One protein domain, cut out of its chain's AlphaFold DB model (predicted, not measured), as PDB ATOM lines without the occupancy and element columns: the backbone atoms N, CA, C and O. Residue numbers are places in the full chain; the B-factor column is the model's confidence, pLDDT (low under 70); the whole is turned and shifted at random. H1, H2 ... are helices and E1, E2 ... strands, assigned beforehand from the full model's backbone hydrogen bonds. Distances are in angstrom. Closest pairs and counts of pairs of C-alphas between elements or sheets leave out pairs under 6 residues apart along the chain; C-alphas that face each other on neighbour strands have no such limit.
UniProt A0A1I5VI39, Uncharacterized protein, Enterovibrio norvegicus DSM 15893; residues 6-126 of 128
ATOM      1  N   VAL A   6     -33.416 -31.623 -42.009       93.94
ATOM      2  CA  VAL A   6     -33.253 -31.257 -40.600       93.94
ATOM      3  C   VAL A   6     -33.097 -32.554 -39.820       93.94
ATOM      4  O   VAL A   6     -33.945 -33.439 -39.910       93.94
ATOM      5  N   ILE A   7     -31.998 -32.687 -39.087       93.69
ATOM      6  CA  ILE A   7     -31.669 -33.896 -38.328       93.69
ATOM      7  C   ILE A   7     -31.352 -33.533 -36.883       93.69
ATOM      8  O   ILE A   7     -30.896 -32.427 -36.590       93.69
ATOM      9  N   SER A   8     -31.547 -34.482 -35.977       93.25
ATOM     10  CA  SER A   8     -31.124 -34.349 -34.589       93.25
ATOM     11  C   SER A   8     -30.291 -35.545 -34.152       93.25
ATOM     12  O   SER A   8     -30.373 -36.638 -34.715       93.25
ATOM     13  N   GLY A   9     -29.438 -35.317 -33.162       90.19
ATOM     14  CA  GLY A   9     -28.630 -36.348 -32.534       90.19
ATOM     15  C   GLY A   9     -28.565 -36.105 -31.038       90.19
ATOM     16  O   GLY A   9     -28.250 -34.998 -30.605       90.19
ATOM     17  N   ALA A  10     -28.866 -37.138 -30.257       89.62
ATOM     18  CA  ALA A  10     -28.669 -37.116 -28.818       89.62
ATOM     19  C   ALA A  10     -27.258 -37.614 -28.479       89.62
ATOM     20  O   ALA A  10     -26.793 -38.620 -29.021       89.62
ATOM     21  N   ASN A  11     -26.581 -36.908 -27.582       86.50
ATOM     22  CA  ASN A  11     -25.335 -37.342 -26.961       86.50
ATOM     23  C   ASN A  11     -25.381 -37.053 -25.448       86.50
ATOM     24  O   ASN A  11     -26.424 -36.663 -24.922       86.50
ATOM     25  N   SER A  12     -24.270 -37.274 -24.741       88.50
ATOM     26  CA  SER A  12     -24.167 -37.017 -23.296       88.50
ATOM     27  C   SER A  12     -24.464 -35.568 -22.904       88.50
ATOM     28  O   SER A  12     -24.869 -35.324 -21.772       88.50
ATOM     29  N   ASP A  13     -24.308 -34.626 -23.834       84.88
ATOM     30  CA  ASP A  13     -24.533 -33.194 -23.620       84.88
ATOM     31  C   ASP A  13     -25.969 -32.774 -23.992       84.88
ATOM     32  O   ASP A  13     -26.325 -31.597 -23.925       84.88
ATOM     33  N   GLY A  14     -26.808 -33.736 -24.389       88.31
ATOM     34  CA  GLY A  14     -28.211 -33.544 -24.727       88.31
ATOM     35  C   GLY A  14     -28.512 -33.648 -26.222       88.31
ATOM     36  O   GLY A  14     -27.783 -34.260 -27.006       88.31
ATOM     37  N   LEU A  15     -29.657 -33.083 -26.610       91.75
ATOM     38  CA  LEU A  15     -30.153 -33.106 -27.984       91.75
ATOM     39  C   LEU A  15     -29.553 -31.949 -28.788       91.75
ATOM     40  O   LEU A  15     -29.728 -30.782 -28.440       91.75
ATOM     41  N   GLN A  16     -28.893 -32.274 -29.895       93.94
ATOM     42  CA  GLN A  16     -28.373 -31.301 -30.851       93.94
ATOM     43  C   GLN A  16     -29.131 -31.390 -32.170       93.94
ATOM     44  O   GLN A  16     -29.491 -32.481 -32.613       93.94
ATOM     45  N   TRP A  17     -29.335 -30.238 -32.805       95.38
ATOM     46  CA  TRP A  17     -30.031 -30.111 -34.081       95.38
ATOM     47  C   TRP A  17     -29.075 -29.647 -35.169       95.38
ATOM     48  O   TRP A  17     -28.190 -28.824 -34.927       95.38
ATOM     49  N   PHE A  18     -29.270 -30.170 -36.375       95.94
ATOM     50  CA  PHE A  18     -28.465 -29.839 -37.535       95.94
ATOM     51  C   PHE A  18     -29.344 -29.627 -38.762       95.94
ATOM     52  O   PHE A  18     -30.302 -30.364 -38.996       95.94
ATOM     53  N   ILE A  19     -28.971 -28.646 -39.571       97.12
ATOM     54  CA  ILE A  19     -29.463 -28.476 -40.931       97.12
ATOM     55  C   ILE A  19     -28.388 -29.014 -41.862       97.12
ATOM     56  O   ILE A  19     -27.234 -28.586 -41.797       97.12
ATOM     57  N   LEU A  20     -28.765 -29.962 -42.709       97.06
ATOM     58  CA  LEU A  20     -27.879 -30.576 -43.684       97.06
ATOM     59  C   LEU A  20     -28.242 -30.056 -45.075       97.06
ATOM     60  O   LEU A  20     -29.367 -30.245 -45.532       97.06
ATOM     61  N   GLU A  21     -27.273 -29.429 -45.734       97.06
ATOM     62  CA  GLU A  21     -27.349 -29.014 -47.135       97.06
ATOM     63  C   GLU A  21     -26.478 -29.955 -47.970       97.06
ATOM     64  O   GLU A  21     -25.280 -30.124 -47.706       97.06
ATOM     65  N   LEU A  22     -27.072 -30.563 -48.990       96.38
ATOM     66  CA  LEU A  22     -26.410 -31.480 -49.898       96.38
ATOM     67  C   LEU A  22     -25.927 -30.746 -51.144       96.38
ATOM     68  O   LEU A  22     -26.649 -30.001 -51.803       96.38
ATOM     69  N   LYS A  23     -24.682 -31.018 -51.510       95.88
ATOM     70  CA  LYS A  23     -24.105 -30.648 -52.801       95.88
ATOM     71  C   LYS A  23     -23.644 -31.899 -53.529       95.88
ATOM     72  O   LYS A  23     -23.585 -32.982 -52.964       95.88
ATOM     73  N   GLY A  24     -23.333 -31.786 -54.812       91.31
ATOM     74  CA  GLY A  24     -22.915 -32.942 -55.596       91.31
ATOM     75  C   GLY A  24     -21.626 -33.568 -55.034       91.31
ATOM     76  O   GLY A  24     -20.687 -32.839 -54.714       91.31
ATOM     77  N   PRO A  25     -21.498 -34.907 -54.992       89.25
ATOM     78  CA  PRO A  25     -20.261 -35.561 -54.552       89.25
ATOM     79  C   PRO A  25     -19.081 -35.292 -55.497       89.25
ATOM     80  O   PRO A  25     -17.934 -35.432 -55.106       89.25
ATOM     81  N   ARG A  26     -19.349 -34.881 -56.745       92.00
ATOM     82  CA  ARG A  26     -18.320 -34.458 -57.710       92.00
ATOM     83  C   ARG A  26     -18.005 -32.961 -57.635       92.00
ATOM     84  O   ARG A  26     -17.098 -32.503 -58.325       92.00
ATOM     85  N   GLN A  27     -18.776 -32.191 -56.864       95.56
ATOM     86  CA  GLN A  27     -18.491 -30.778 -56.641       95.56
ATOM     87  C   GLN A  27     -17.374 -30.659 -55.617       95.56
ATOM     88  O   GLN A  27     -17.334 -31.400 -54.637       95.56
ATOM     89  N   LYS A  28     -16.463 -29.721 -55.860       95.06
ATOM     90  CA  LYS A  28     -15.319 -29.513 -54.984       95.06
ATOM     91  C   LYS A  28     -15.718 -28.701 -53.766       95.06
ATOM     92  O   LYS A  28     -16.348 -27.658 -53.926       95.06
ATOM     93  N   ALA A  29     -15.322 -29.122 -52.573       96.44
ATOM     94  CA  ALA A  29     -15.495 -28.326 -51.368       96.44
ATOM     95  C   ALA A  29     -14.590 -27.080 -51.403       96.44
ATOM     96  O   ALA A  29     -15.007 -25.966 -51.063       96.44
ATOM     97  N   PHE A  30     -13.354 -27.271 -51.861       96.31
ATOM     98  CA  PHE A  30     -12.317 -26.249 -51.874       96.31
ATOM     99  C   PHE A  30     -11.637 -26.174 -53.238       96.31
ATOM    100  O   PHE A  30     -11.512 -27.155 -53.970       96.31
ATOM    101  N   VAL A  31     -11.159 -24.986 -53.579       95.50
ATOM    102  CA  VAL A  31     -10.321 -24.739 -54.753       95.50
ATOM    103  C   VAL A  31      -9.039 -24.057 -54.307       95.50
ATOM    104  O   VAL A  31      -8.992 -23.441 -53.243       95.50
ATOM    105  N   HIS A  32      -7.981 -24.151 -55.105       95.31
ATOM    106  CA  HIS A  32      -6.724 -23.490 -54.779       95.31
ATOM    107  C   HIS A  32      -6.090 -22.823 -55.996       95.31
ATOM    108  O   HIS A  32      -6.286 -23.242 -57.136       95.31
ATOM    109  N   LYS A  33      -5.314 -21.768 -55.735       95.06
ATOM    110  CA  LYS A  33      -4.474 -21.085 -56.725       95.06
ATOM    111  C   LYS A  33      -3.095 -20.859 -56.115       95.06
ATOM    112  O   LYS A  33      -2.941 -20.075 -55.177       95.06
ATOM    113  N   GLY A  34      -2.093 -21.579 -56.618       91.88
ATOM    114  CA  GLY A  34      -0.793 -21.674 -55.950       91.88
ATOM    115  C   GLY A  34      -0.959 -22.258 -54.544       91.88
ATOM    116  O   GLY A  34      -1.596 -23.297 -54.393       91.88
ATOM    117  N   LYS A  35      -0.442 -21.556 -53.526       91.12
ATOM    118  CA  LYS A  35      -0.514 -21.946 -52.101       91.12
ATOM    119  C   LYS A  35      -1.782 -21.485 -51.368       91.12
ATOM    120  O   LYS A  35      -1.921 -21.740 -50.179       91.12
ATOM    121  N   ARG A  36      -2.690 -20.763 -52.032       94.56
ATOM    122  CA  ARG A  36      -3.898 -20.219 -51.392       94.56
ATOM    123  C   ARG A  36      -5.086 -21.146 -51.621       94.56
ATOM    124  O   ARG A  36      -5.352 -21.495 -52.770       94.56
ATOM    125  N   VAL A  37      -5.785 -21.504 -50.544       96.75
ATOM    126  CA  VAL A  37      -7.015 -22.313 -50.553       96.75
ATOM    127  C   VAL A  37      -8.224 -21.403 -50.351       96.75
ATOM    128  O   VAL A  37      -8.173 -20.461 -49.566       96.75
ATOM    129  N   TYR A  38      -9.308 -21.703 -51.058       96.06
ATOM    130  CA  TYR A  38     -10.573 -20.985 -51.013       96.06
ATOM    131  C   TYR A  38     -11.730 -21.981 -50.975       96.06
ATOM    132  O   TYR A  38     -11.605 -23.109 -51.455       96.06
ATOM    133  N   LEU A  39     -12.885 -21.550 -50.468       96.81
ATOM    134  CA  LEU A  39     -14.138 -22.253 -50.737       96.81
ATOM    135  C   LEU A  39     -14.425 -22.220 -52.241       96.81
ATOM    136  O   LEU A  39     -14.192 -21.206 -52.904       96.81
ATOM    137  N   SER A  40     -14.947 -23.318 -52.780       97.31
ATOM    138  CA  SER A  40     -15.519 -23.289 -54.126       97.31
ATOM    139  C   SER A  40     -16.782 -22.418 -54.166       97.31
ATOM    140  O   SER A  40     -17.384 -22.111 -53.131       97.31
ATOM    141  N   ALA A  41     -17.222 -22.050 -55.370       97.56
ATOM    142  CA  ALA A  41     -18.484 -21.336 -55.552       97.56
ATOM    143  C   ALA A  41     -19.686 -22.138 -55.014       97.56
ATOM    144  O   ALA A  41     -20.560 -21.568 -54.359       97.56
ATOM    145  N   ASP A  42     -19.697 -23.458 -55.232       97.25
ATOM    146  CA  ASP A  42     -20.749 -24.358 -54.747       97.25
ATOM    147  C   ASP A  42     -20.782 -24.429 -53.218       97.25
ATOM    148  O   ASP A  42     -21.854 -24.322 -52.614       97.25
ATOM    149  N   SER A  43     -19.610 -24.538 -52.584       96.94
ATOM    150  CA  SER A  43     -19.500 -24.529 -51.125       96.94
ATOM    151  C   SER A  43     -19.942 -23.203 -50.536       96.94
ATOM    152  O   SER A  43     -20.710 -23.188 -49.580       96.94
ATOM    153  N   ASN A  44     -19.489 -22.087 -51.113       97.69
ATOM    154  CA  ASN A  44     -19.858 -20.759 -50.639       97.69
ATOM    155  C   ASN A  44     -21.374 -20.541 -50.733       97.69
ATOM    156  O   ASN A  44     -21.995 -20.098 -49.771       97.69
ATOM    157  N   LYS A  45     -21.989 -20.932 -51.858       96.81
ATOM    158  CA  LYS A  45     -23.445 -20.882 -52.025       96.81
ATOM    159  C   LYS A  45     -24.158 -21.726 -50.964       96.81
ATOM    160  O   LYS A  45     -25.079 -21.224 -50.325       96.81
ATOM    161  N   GLY A  46     -23.711 -22.965 -50.742       96.69
ATOM    162  CA  GLY A  46     -24.280 -23.842 -49.715       96.69
ATOM    163  C   GLY A  46     -24.142 -23.282 -48.299       96.69
ATOM    164  O   GLY A  46     -25.088 -23.337 -47.522       96.69
ATOM    165  N   ILE A  47     -23.009 -22.659 -47.975       97.25
ATOM    166  CA  ILE A  47     -22.796 -21.991 -46.684       97.25
ATOM    167  C   ILE A  47     -23.757 -20.811 -46.511       97.25
ATOM    168  O   ILE A  47     -24.381 -20.694 -45.461       97.25
ATOM    169  N   CYS A  48     -23.937 -19.968 -47.532       96.94
ATOM    170  CA  CYS A  48     -24.917 -18.881 -47.472       96.94
ATOM    171  C   CYS A  48     -26.343 -19.408 -47.250       96.94
ATOM    172  O   CYS A  48     -27.077 -18.845 -46.442       96.94
ATOM    173  N   GLN A  49     -26.717 -20.508 -47.916       96.56
ATOM    174  CA  GLN A  49     -28.012 -21.160 -47.696       96.56
ATOM    175  C   GLN A  49     -28.151 -21.645 -46.247       96.56
ATOM    176  O   GLN A  49     -29.151 -21.333 -45.605       96.56
ATOM    177  N   LEU A  50     -27.132 -22.325 -45.705       97.38
ATOM    178  CA  LEU A  50     -27.117 -22.775 -44.310       97.38
ATOM    179  C   LEU A  50     -27.283 -21.617 -43.328       97.38
ATOM    180  O   LEU A  50     -28.101 -21.722 -42.422       97.38
ATOM    181  N   ILE A  51     -26.567 -20.508 -43.525       96.31
ATOM    182  CA  ILE A  51     -26.699 -19.315 -42.676       96.31
ATOM    183  C   ILE A  51     -28.147 -18.813 -42.689       96.31
ATOM    184  O   ILE A  51     -28.717 -18.569 -41.628       96.31
ATOM    185  N   SER A  52     -28.770 -18.713 -43.868       96.38
ATOM    186  CA  SER A  52     -30.177 -18.307 -43.975       96.38
ATOM    187  C   SER A  52     -31.131 -19.289 -43.296       96.38
ATOM    188  O   SER A  52     -32.104 -18.864 -42.678       96.38
ATOM    189  N   TYR A  53     -30.895 -20.596 -43.404       96.00
ATOM    190  CA  TYR A  53     -31.757 -21.576 -42.748       96.00
ATOM    191  C   TYR A  53     -31.622 -21.550 -41.231       96.00
ATOM    192  O   TYR A  53     -32.637 -21.627 -40.547       96.00
ATOM    193  N   ILE A  54     -30.398 -21.423 -40.716       95.81
ATOM    194  CA  ILE A  54     -30.140 -21.328 -39.279       95.81
ATOM    195  C   ILE A  54     -30.820 -20.079 -38.720       95.81
ATOM    196  O   ILE A  54     -31.607 -20.201 -37.792       95.81
ATOM    197  N   ASP A  55     -30.620 -18.912 -39.339       96.06
ATOM    198  CA  ASP A  55     -31.252 -17.658 -38.905       96.06
ATOM    199  C   ASP A  55     -32.789 -17.760 -38.884       96.06
ATOM    200  O   ASP A  55     -33.440 -17.402 -37.900       96.06
ATOM    201  N   ASN A  56     -33.383 -18.334 -39.935       94.38
ATOM    202  CA  ASN A  56     -34.829 -18.558 -39.985       94.38
ATOM    203  C   ASN A  56     -35.305 -19.560 -38.921       94.38
ATOM    204  O   ASN A  56     -36.352 -19.353 -38.308       94.38
ATOM    205  N   ALA A  57     -34.554 -20.636 -38.685       93.69
ATOM    206  CA  ALA A  57     -34.882 -21.633 -37.673       93.69
ATOM    207  C   ALA A  57     -34.784 -21.060 -36.252       93.69
ATOM    208  O   ALA A  57     -35.637 -21.358 -35.417       93.69
ATOM    209  N   SER A  58     -33.797 -20.201 -35.993       93.06
ATOM    210  CA  SER A  58     -33.628 -19.505 -34.714       93.06
ATOM    211  C   SER A  58     -34.769 -18.523 -34.453       93.06
ATOM    212  O   SER A  58     -35.319 -18.498 -33.353       93.06
ATOM    213  N   LYS A  59     -35.211 -17.775 -35.472       94.75
ATOM    214  CA  LYS A  59     -36.375 -16.873 -35.365       94.75
ATOM    215  C   LYS A  59     -37.687 -17.619 -35.130       94.75
ATOM    216  O   LYS A  59     -38.526 -17.163 -34.359       94.75
ATOM    217  N   SER A  60     -37.851 -18.781 -35.760       92.94
ATOM    218  CA  SER A  60     -39.074 -19.590 -35.697       92.94
ATOM    219  C   SER A  60     -38.994 -20.734 -34.681       92.94
ATOM    220  O   SER A  60     -39.780 -21.678 -34.744       92.94
ATOM    221  N   GLN A  61     -38.053 -20.678 -33.737       92.62
ATOM    222  CA  GLN A  61     -37.722 -21.810 -32.873       92.62
ATOM    223  C   GLN A  61     -38.901 -22.278 -32.005       92.62
ATOM    224  O   GLN A  61     -39.070 -23.479 -31.796       92.62
ATOM    225  N   ALA A  62     -39.711 -21.345 -31.491       92.00
ATOM    226  CA  ALA A  62     -40.898 -21.679 -30.700       92.00
ATOM    227  C   ALA A  62     -41.941 -22.410 -31.551       92.00
ATOM    228  O   ALA A  62     -42.367 -23.496 -31.189       92.00
ATOM    229  N   TYR A  63     -42.242 -21.878 -32.736       92.50
ATOM    230  CA  TYR A  63     -43.156 -22.506 -33.687       92.50
ATOM    231  C   TYR A  63     -42.697 -23.919 -34.084       92.50
ATOM    232  O   TYR A  63     -43.471 -24.869 -34.030       92.50
ATOM    233  N   LEU A  64     -41.413 -24.085 -34.417       90.81
ATOM    234  CA  LEU A  64     -40.846 -25.388 -34.785       90.81
ATOM    235  C   LEU A  64     -40.982 -26.419 -33.658       90.81
ATOM    236  O   LEU A  64     -41.273 -27.586 -33.915       90.81
ATOM    237  N   ARG A  65     -40.783 -25.989 -32.412       93.25
ATOM    238  CA  ARG A  65     -40.883 -26.863 -31.245       93.25
ATOM    239  C   ARG A  65     -42.328 -27.206 -30.900       93.25
ATOM    240  O   ARG A  65     -42.631 -28.378 -30.705       93.25
ATOM    241  N   ASP A  66     -43.171 -26.187 -30.804       92.94
ATOM    242  CA  ASP A  66     -44.470 -26.276 -30.144       92.94
ATOM    243  C   ASP A  66     -45.578 -26.650 -31.150       92.94
ATOM    244  O   ASP A  66     -46.409 -27.503 -30.855       92.94
ATOM    245  N   GLU A  67     -45.532 -26.108 -32.374       91.69
ATOM    246  CA  GLU A  67     -46.555 -26.337 -33.410       91.69
ATOM    247  C   GLU A  67     -46.193 -27.487 -34.356       91.69
ATOM    248  O   GLU A  67     -47.051 -28.267 -34.764       91.69
ATOM    249  N   LEU A  68     -44.910 -27.619 -34.712       88.00
ATOM    250  CA  LEU A  68     -44.429 -28.695 -35.592       88.00
ATOM    251  C   LEU A  68     -43.928 -29.927 -34.825       88.00
ATOM    252  O   LEU A  68     -43.456 -30.887 -35.434       88.00
ATOM    253  N   GLY A  69     -44.033 -29.912 -33.493       89.81
ATOM    254  CA  GLY A  69     -43.732 -31.058 -32.637       89.81
ATOM    255  C   GLY A  69     -42.255 -31.464 -32.601       89.81
ATOM    256  O   GLY A  69     -41.941 -32.576 -32.168       89.81
ATOM    257  N   LEU A  70     -41.329 -30.595 -33.029       89.88
ATOM    258  CA  LEU A  70     -39.889 -30.829 -32.895       89.88
ATOM    259  C   LEU A  70     -39.467 -30.588 -31.441       89.88
ATOM    260  O   LEU A  70     -38.811 -29.604 -31.098       89.88
ATOM    261  N   ASN A  71     -39.882 -31.483 -30.550       89.00
ATOM    262  CA  ASN A  71     -39.657 -31.349 -29.116       89.00
ATOM    263  C   ASN A  71     -38.170 -31.133 -28.800       89.00
ATOM    264  O   ASN A  71     -37.295 -31.866 -29.261       89.00
ATOM    265  N   GLY A  72     -37.881 -30.098 -28.010       88.88
ATOM    266  CA  GLY A  72     -36.505 -29.720 -27.688       88.88
ATOM    267  C   GLY A  72     -35.743 -29.058 -28.842       88.88
ATOM    268  O   GLY A  72     -34.515 -29.002 -28.778       88.88
ATOM    269  N   PHE A  73     -36.426 -28.548 -29.877       93.62
ATOM    270  CA  PHE A  73     -35.783 -27.784 -30.945       93.62
ATOM    271  C   PHE A  73     -35.024 -26.573 -30.389       93.62
ATOM    272  O   PHE A  73     -35.561 -25.727 -29.656       93.62
ATOM    273  N   ARG A  74     -33.739 -26.511 -30.738       91.81
ATOM    274  CA  ARG A  74     -32.799 -25.426 -30.443       91.81
ATOM    275  C   ARG A  74     -32.182 -24.941 -31.743       91.81
ATOM    276  O   ARG A  74     -32.272 -25.644 -32.745       91.81
ATOM    277  N   GLU A  75     -31.583 -23.751 -31.706       94.38
ATOM    278  CA  GLU A  75     -30.815 -23.220 -32.834       94.38
ATOM    279  C   GLU A  75     -29.909 -24.322 -33.414       94.38
ATOM    280  O   GLU A  75     -29.069 -24.875 -32.691       94.38
ATOM    281  N   PRO A  76     -30.123 -24.710 -34.682       95.88
ATOM    282  CA  PRO A  76     -29.393 -25.811 -35.268       95.88
ATOM    283  C   PRO A  76     -28.020 -25.358 -35.761       95.88
ATOM    284  O   PRO A  76     -27.800 -24.198 -36.105       95.88
ATOM    285  N   ARG A  77     -27.098 -26.311 -35.883       96.75
ATOM    286  CA  ARG A  77     -25.831 -26.110 -36.599       96.75
ATOM    287  C   ARG A  77     -25.981 -26.482 -38.071       96.75
ATOM    288  O   ARG A  77     -26.770 -27.348 -38.425       96.75
ATOM    289  N   GLY A  78     -25.198 -25.870 -38.942       97.50
ATOM    290  CA  GLY A  78     -25.154 -26.184 -40.365       97.50
ATOM    291  C   GLY A  78     -24.106 -27.237 -40.693       97.50
ATOM    292  O   GLY A  78     -22.973 -27.181 -40.213       97.50
ATOM    293  N   ILE A  79     -24.458 -28.168 -41.572       97.56
ATOM    294  CA  ILE A  79     -23.523 -29.081 -42.221       97.56
ATOM    295  C   ILE A  79     -23.737 -28.965 -43.723       97.56
ATOM    296  O   ILE A  79     -24.838 -29.193 -44.214       97.56
ATOM    297  N   ILE A  80     -22.675 -28.656 -44.461       97.44
ATOM    298  CA  ILE A  80     -22.656 -28.844 -45.908       97.44
ATOM    299  C   ILE A  80     -21.961 -30.168 -46.211       97.44
ATOM    300  O   ILE A  80     -20.819 -30.392 -45.793       97.44
ATOM    301  N   LEU A  81     -22.663 -31.051 -46.919       97.19
ATOM    302  CA  LEU A  81     -22.112 -32.303 -47.420       97.19
ATOM    303  C   LEU A  81     -21.734 -32.118 -48.888       97.19
ATOM    304  O   LEU A  81     -22.600 -31.992 -49.750       97.19
ATOM    305  N   ILE A  82     -20.435 -32.056 -49.164       97.31
ATOM    306  CA  ILE A  82     -19.899 -31.723 -50.487       97.31
ATOM    307  C   ILE A  82     -18.575 -32.440 -50.728       97.31
ATOM    308  O   ILE A  82     -17.760 -32.586 -49.814       97.31
ATOM    309  N   GLY A  83     -18.361 -32.869 -51.970       94.69
ATOM    310  CA  GLY A  83     -17.098 -33.456 -52.389       94.69
ATOM    311  C   GLY A  83     -16.747 -34.749 -51.659       94.69
ATOM    312  O   GLY A  83     -17.564 -35.394 -50.989       94.69
ATOM    313  N   THR A  84     -15.489 -35.135 -51.792       93.75
ATOM    314  CA  THR A  84     -14.966 -36.428 -51.357       93.75
ATOM    315  C   THR A  84     -13.595 -36.254 -50.690       93.75
ATOM    316  O   THR A  84     -13.088 -35.140 -50.554       93.75
ATOM    317  N   GLU A  85     -13.028 -37.321 -50.123       86.12
ATOM    318  CA  GLU A  85     -11.753 -37.228 -49.390       86.12
ATOM    319  C   GLU A  85     -10.524 -37.050 -50.286       86.12
ATOM    320  O   GLU A  85      -9.534 -36.531 -49.784       86.12
ATOM    321  N   GLU A  86     -10.611 -37.337 -51.586       87.94
ATOM    322  CA  GLU A  86      -9.526 -37.117 -52.557       87.94
ATOM    323  C   GLU A  86      -9.105 -35.636 -52.606       87.94
ATOM    324  O   GLU A  86      -7.950 -35.302 -52.850       87.94
ATOM    325  N   GLU A  87     -10.008 -34.699 -52.288       84.69
ATOM    326  CA  GLU A  87      -9.642 -33.281 -52.154       84.69
ATOM    327  C   GLU A  87      -8.650 -33.026 -51.010       84.69
ATOM    328  O   GLU A  87      -7.894 -32.058 -51.036       84.69
ATOM    329  N   SER A  88      -8.665 -33.882 -49.987       86.00
ATOM    330  CA  SER A  88      -7.808 -33.797 -48.799       86.00
ATOM    331  C   SER A  88      -6.477 -34.549 -48.960       86.00
ATOM    332  O   SER A  88      -5.675 -34.554 -48.017       86.00
ATOM    333  N   ASP A  89      -6.211 -35.130 -50.136       90.12
ATOM    334  CA  ASP A  89      -4.889 -35.664 -50.497       90.12
ATOM    335  C   ASP A  89      -3.858 -34.531 -50.588       90.12
ATOM    336  O   ASP A  89      -2.692 -34.693 -50.224       90.12
ATOM    337  N   LEU A  90      -4.312 -33.337 -50.986       92.69
ATOM    338  CA  LEU A  90      -3.522 -32.116 -50.911       92.69
ATOM    339  C   LEU A  90      -3.478 -31.611 -49.464       92.69
ATOM    340  O   LEU A  90      -4.479 -31.143 -48.917       92.69
ATOM    341  N   GLU A  91      -2.286 -31.642 -48.867       94.19
ATOM    342  CA  GLU A  91      -2.044 -31.236 -47.476       94.19
ATOM    343  C   GLU A  91      -2.607 -29.847 -47.151       94.19
ATOM    344  O   GLU A  91      -3.349 -29.697 -46.183       94.19
ATOM    345  N   MET A  92      -2.376 -28.859 -48.019       94.88
ATOM    346  CA  MET A  92      -2.904 -27.501 -47.842       94.88
ATOM    347  C   MET A  92      -4.439 -27.449 -47.746       94.88
ATOM    348  O   MET A  92      -4.982 -26.671 -46.963       94.88
ATOM    349  N   ILE A  93      -5.160 -28.279 -48.512       95.50
ATOM    350  CA  ILE A  93      -6.629 -28.339 -48.454       95.50
ATOM    351  C   ILE A  93      -7.068 -29.026 -47.163       95.50
ATOM    352  O   ILE A  93      -7.993 -28.552 -46.499       95.50
ATOM    353  N   ARG A  94      -6.393 -30.112 -46.777       95.06
ATOM    354  CA  ARG A  94      -6.662 -30.835 -45.529       95.06
ATOM    355  C   ARG A  94      -6.506 -29.926 -44.309       95.06
ATOM    356  O   ARG A  94      -7.406 -29.878 -43.468       95.06
ATOM    357  N   GLU A  95      -5.412 -29.175 -44.237       95.62
ATOM    358  CA  GLU A  95      -5.145 -28.216 -43.163       95.62
ATOM    359  C   GLU A  95      -6.167 -27.079 -43.146       95.62
ATOM    360  O   GLU A  95      -6.722 -26.763 -42.091       95.62
ATOM    361  N   PHE A  96      -6.481 -26.509 -44.313       95.81
ATOM    362  CA  PHE A  96      -7.468 -25.439 -44.417       95.81
ATOM    363  C   PHE A  96      -8.866 -25.905 -43.997       95.81
ATOM    364  O   PHE A  96      -9.529 -25.227 -43.217       95.81
ATOM    365  N   LYS A  97      -9.307 -27.089 -44.442       95.44
ATOM    366  CA  LYS A  97     -10.588 -27.687 -44.034       95.44
ATOM    367  C   LYS A  97     -10.646 -27.915 -42.523       95.44
ATOM    368  O   LYS A  97     -11.667 -27.631 -41.896       95.44
ATOM    369  N   ALA A  98      -9.561 -28.420 -41.933       95.25
ATOM    370  CA  ALA A  98      -9.467 -28.611 -40.489       95.25
ATOM    371  C   ALA A  98      -9.547 -27.270 -39.740       95.25
ATOM    372  O   ALA A  98     -10.312 -27.147 -38.785       95.25
ATOM    373  N   ALA A  99      -8.813 -26.250 -40.196       96.75
ATOM    374  CA  ALA A  99      -8.874 -24.904 -39.636       96.75
ATOM    375  C   ALA A  99     -10.277 -24.289 -39.765       96.75
ATOM    376  O   ALA A  99     -10.821 -23.833 -38.761       96.75
ATOM    377  N   TRP A 100     -10.897 -24.367 -40.947       95.69
ATOM    378  CA  TRP A 100     -12.257 -23.888 -41.202       95.69
ATOM    379  C   TRP A 100     -13.254 -24.483 -40.207       95.69
ATOM    380  O   TRP A 100     -13.946 -23.736 -39.521       95.69
ATOM    381  N   ASN A 101     -13.292 -25.815 -40.085       96.44
ATOM    382  CA  ASN A 101     -14.248 -26.506 -39.217       96.44
ATOM    383  C   ASN A 101     -14.019 -26.226 -37.724       96.44
ATOM    384  O   ASN A 101     -14.980 -26.242 -36.957       96.44
ATOM    385  N   ARG A 102     -12.773 -25.969 -37.301       96.94
ATOM    386  CA  ARG A 102     -12.477 -25.532 -35.926       96.94
ATOM    387  C   ARG A 102     -12.940 -24.099 -35.670       96.94
ATOM    388  O   ARG A 102     -13.465 -23.826 -34.600       96.94
ATOM    389  N   MET A 103     -12.735 -23.200 -36.632       97.00
ATOM    390  CA  MET A 103     -13.099 -21.783 -36.505       97.00
ATOM    391  C   MET A 103     -14.605 -21.535 -36.659       97.00
ATOM    392  O   MET A 103     -15.119 -20.566 -36.113       97.00
ATOM    393  N   HIS A 104     -15.312 -22.417 -37.368       96.12
ATOM    394  CA  HIS A 104     -16.744 -22.297 -37.648       96.12
ATOM    395  C   HIS A 104     -17.507 -23.518 -37.105       96.12
ATOM    396  O   HIS A 104     -18.069 -24.295 -37.876       96.12
ATOM    397  N   PRO A 105     -17.569 -23.718 -35.776       93.19
ATOM    398  CA  PRO A 105     -18.229 -24.891 -35.192       93.19
ATOM    399  C   PRO A 105     -19.734 -24.959 -35.503       93.19
ATOM    400  O   PRO A 105     -20.315 -26.043 -35.466       93.19
ATOM    401  N   ASN A 106     -20.351 -23.823 -35.842       94.88
ATOM    402  CA  ASN A 106     -21.763 -23.734 -36.207       94.88
ATOM    403  C   ASN A 106     -22.035 -24.033 -37.685       94.88
ATOM    404  O   ASN A 106     -23.191 -24.239 -38.028       94.88
ATOM    405  N   VAL A 107     -21.016 -24.058 -38.556       96.94
ATOM    406  CA  VAL A 107     -21.164 -24.389 -39.984       96.94
ATOM    407  C   VAL A 107     -19.977 -25.230 -40.444       96.94
ATOM    408  O   VAL A 107     -18.879 -24.722 -40.675       96.94
ATOM    409  N   GLN A 108     -20.207 -26.530 -40.615       96.56
ATOM    410  CA  GLN A 108     -19.155 -27.488 -40.938       96.56
ATOM    411  C   GLN A 108     -19.208 -27.957 -42.389       96.56
ATOM    412  O   GLN A 108     -20.273 -28.251 -42.924       96.56
ATOM    413  N   VAL A 109     -18.030 -28.114 -42.994       96.44
ATOM    414  CA  VAL A 109     -17.842 -28.729 -44.313       96.44
ATOM    415  C   VAL A 109     -17.432 -30.187 -44.128       96.44
ATOM    416  O   VAL A 109     -16.344 -30.495 -43.619       96.44
ATOM    417  N   ILE A 110     -18.301 -31.101 -44.554       95.31
ATOM    418  CA  ILE A 110     -18.121 -32.550 -44.449       95.31
ATOM    419  C   ILE A 110     -18.125 -33.152 -45.858       95.31
ATOM    420  O   ILE A 110     -18.883 -32.731 -46.719       95.31
ATOM    421  N   SER A 111     -17.255 -34.135 -46.106       95.25
ATOM    422  CA  SER A 111     -17.217 -34.863 -47.381       95.25
ATOM    423  C   SER A 111     -18.089 -36.114 -47.343       95.25
ATOM    424  O   SER A 111     -18.230 -36.750 -46.292       95.25
ATOM    425  N   TYR A 112     -18.606 -36.522 -48.503       95.56
ATOM    426  CA  TYR A 112     -19.379 -37.759 -48.645       95.56
ATOM    427  C   TYR A 112     -18.584 -38.984 -48.188       95.56
ATOM    428  O   TYR A 112     -19.118 -39.821 -47.465       95.56
ATOM    429  N   SER A 113     -17.290 -39.064 -48.515       92.75
ATOM    430  CA  SER A 113     -16.434 -40.185 -48.102       92.75
ATOM    431  C   SER A 113     -16.370 -40.344 -46.577       92.75
ATOM    432  O   SER A 113     -16.438 -41.467 -46.076       92.75
ATOM    433  N   ARG A 114     -16.344 -39.235 -45.815       91.38
ATOM    434  CA  ARG A 114     -16.373 -39.278 -44.342       91.38
ATOM    435  C   ARG A 114     -17.694 -39.846 -43.826       91.38
ATOM    436  O   ARG A 114     -17.673 -40.672 -42.912       91.38
ATOM    437  N   LEU A 115     -18.822 -39.415 -44.394       91.69
ATOM    438  CA  LEU A 115     -20.143 -39.937 -44.033       91.69
ATOM    439  C   LEU A 115     -20.238 -41.434 -44.346       91.69
ATOM    440  O   LEU A 115     -20.592 -42.224 -43.475       91.69
ATOM    441  N   LEU A 116     -19.859 -41.832 -45.562       91.81
ATOM    442  CA  LEU A 116     -19.912 -43.223 -46.010       91.81
ATOM    443  C   LEU A 116     -19.027 -44.138 -45.161       91.81
ATOM    444  O   LEU A 116     -19.457 -45.236 -44.822       91.81
ATOM    445  N   ARG A 117     -17.830 -43.692 -44.756       90.19
ATOM    446  CA  ARG A 117     -16.978 -44.446 -43.822       90.19
ATOM    447  C   ARG A 117     -17.688 -44.690 -42.490       90.19
ATOM    448  O   ARG A 117     -17.720 -45.822 -42.018       90.19
ATOM    449  N   LYS A 118     -18.327 -43.665 -41.917       89.81
ATOM    450  CA  LYS A 118     -19.079 -43.804 -40.658       89.81
ATOM    451  C   LYS A 118     -20.325 -44.672 -40.783       89.81
ATOM    452  O   LYS A 118     -20.640 -45.411 -39.853       89.81
ATOM    453  N   LEU A 119     -21.005 -44.626 -41.923       89.06
ATOM    454  CA  LEU A 119     -22.125 -45.521 -42.200       89.06
ATOM    455  C   LEU A 119     -21.656 -46.973 -42.337       89.06
ATOM    456  O   LEU A 119     -22.287 -47.856 -41.765       89.06
ATOM    457  N   LYS A 120     -20.528 -47.215 -43.017       89.19
ATOM    458  CA  LYS A 120     -19.904 -48.544 -43.119       89.19
ATOM    459  C   LYS A 120     -19.624 -49.148 -41.744       89.19
ATOM    460  O   LYS A 120     -20.127 -50.229 -41.462       89.19
ATOM    461  N   GLU A 121     -18.927 -48.405 -40.887       89.31
ATOM    462  CA  GLU A 121     -18.597 -48.821 -39.515       89.31
ATOM    463  C   GLU A 121     -19.841 -49.148 -38.667       89.31
ATOM    464  O   GLU A 121     -19.835 -50.094 -37.889       89.31
ATOM    465  N   LYS A 122     -20.922 -48.363 -38.785       83.44
ATOM    466  CA  LYS A 122     -22.098 -48.517 -37.911       83.44
ATOM    467  C   LYS A 122     -23.135 -49.521 -38.405       83.44
ATOM    468  O   LYS A 122     -23.787 -50.165 -37.587       83.44
ATOM    469  N   VAL A 123     -23.352 -49.587 -39.716       82.25
ATOM    470  CA  VAL A 123     -24.480 -50.321 -40.314       82.25
ATOM    471  C   VAL A 123     -24.048 -51.687 -40.832       82.25
ATOM    472  O   VAL A 123     -24.829 -52.633 -40.791       82.25
ATOM    473  N   PHE A 124     -22.813 -51.797 -41.324       69.62
ATOM    474  CA  PHE A 124     -22.354 -52.997 -42.021       69.62
ATOM    475  C   PHE A 124     -21.407 -53.860 -41.187       69.62
ATOM    476  O   PHE A 124     -21.202 -55.011 -41.543       69.62
ATOM    477  N   THR A 125     -20.864 -53.339 -40.085       59.47
ATOM    478  CA  THR A 125     -20.013 -54.102 -39.152       59.47
ATOM    479  C   THR A 125     -20.795 -54.677 -37.963       59.47
ATOM    480  O   THR A 125     -20.305 -55.572 -37.301       59.47
ATOM    481  N   ASN A 126     -22.033 -54.223 -37.723       53.00
ATOM    482  CA  ASN A 126     -22.940 -54.765 -36.693       53.00
ATOM    483  C   ASN A 126     -23.888 -55.852 -37.245       53.00
ATOM    484  O   ASN A 126     -25.018 -55.992 -36.780       53.00
TER     485      ASN A 126
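Overview. This is residues 6 to 126 of the 128 residues of an uncharacterized protein of Enterovibrio norvegicus DSM 15893 (UniProt A0A1I5VI39). A strongly twisted sheet of four strands has the long helix H1 running along one face, and H4 packs between the sheet's edge strand E6 and a small hairpin, E3 and E4, at one end of the longest axis. H2 lies toward the opposite end, and residues 117 to 126, mostly of H5, stick out from the body. The printed part has 121 residues, with five named helices and six named strands in the order E1 E2 E3 E4 H1 H2 E5 H3 H4 E6 H5, a mixed class of helices and strands. The large sheet, in order E1 E2 E5 E6, is mixed. The whole is only just compact, close to loose, with a radius of gyration of the C-alphas of 15.9 A and spans of 50 by 38 by 25 A.

Arrangement. In the large sheet E1, residues 6 to 11, and E2, residues 14 to 22, form an antiparallel hairpin, with N 9 and O 16 at 2.9 A. E5, residues 77 to 81, is parallel to E2, with N 79 and O 19 at 2.8 A. E6, residues 107 to 110, is parallel to E5, with N 108 and O 78 at 2.9 A. H1, residues 41 to 59, is on this sheet at a height of 8.5 A, over E2 and E5, making two layers, a helix on one face of a sheet. It runs along the strands, at 25 degrees to E5 on the local plane; the closest C-alphas of H1 and E5 are those of Leu 50 and Gly 78, 5.6 A apart. H3, residues 85 to 89, and H4, residues 91 to 103, complete a strand-helix-strand unit, two parallel neighbour strands, E5 and E6, with helices between them in the chain. H4 only grazes the large sheet with residues 97 to 102; its closest C-alphas to E6 are those of Asn 101 and Gln 108, 5.3 A apart. E3, residues 30 to 33, and E4, residues 36 to 39, form another antiparallel hairpin, with N 38 and O 31 at 2.8 A. The closest C-alphas of E4 and H4 are those of Val 37 and Ile 93, 6.4 A apart. H3 and H4 only just touch, only at the corner, with 3 pairs of C-alphas within 8 A; the closest are those of Ser 88 and Arg 94, 4.6 A apart. H5, residues 112 to 124, only grazes the large sheet with residues 112 to 115. H2, residues 61 to 66, is close to H1 but not clearly touching, with C-alphas 57 and 64 at 7.6 A. Every O i to N i+4 pair is within hydrogen-bond range in H1, H2, H4 and H5; in H3 0 of 1 is, beside 2 of 2 O i to N i+3 pairs.

Along the chain. E1 begins at C-alpha 6, (-33.253, -31.257, -40.600). H1 is 27.3 A long, E2 25.3 A and H4 18.2 A. H5, 16.9 A long, ends at C-alpha 124, (-22.354, -52.997, -42.021).

Size, cuts and confidence. The two C-alphas farthest apart, those of Gly 34 and Glu 67, are 51.2 A apart. The printed part has no cut, and no link is long. The mean pLDDT of the printed part is 92.8; residues 124 to 126 are under 70.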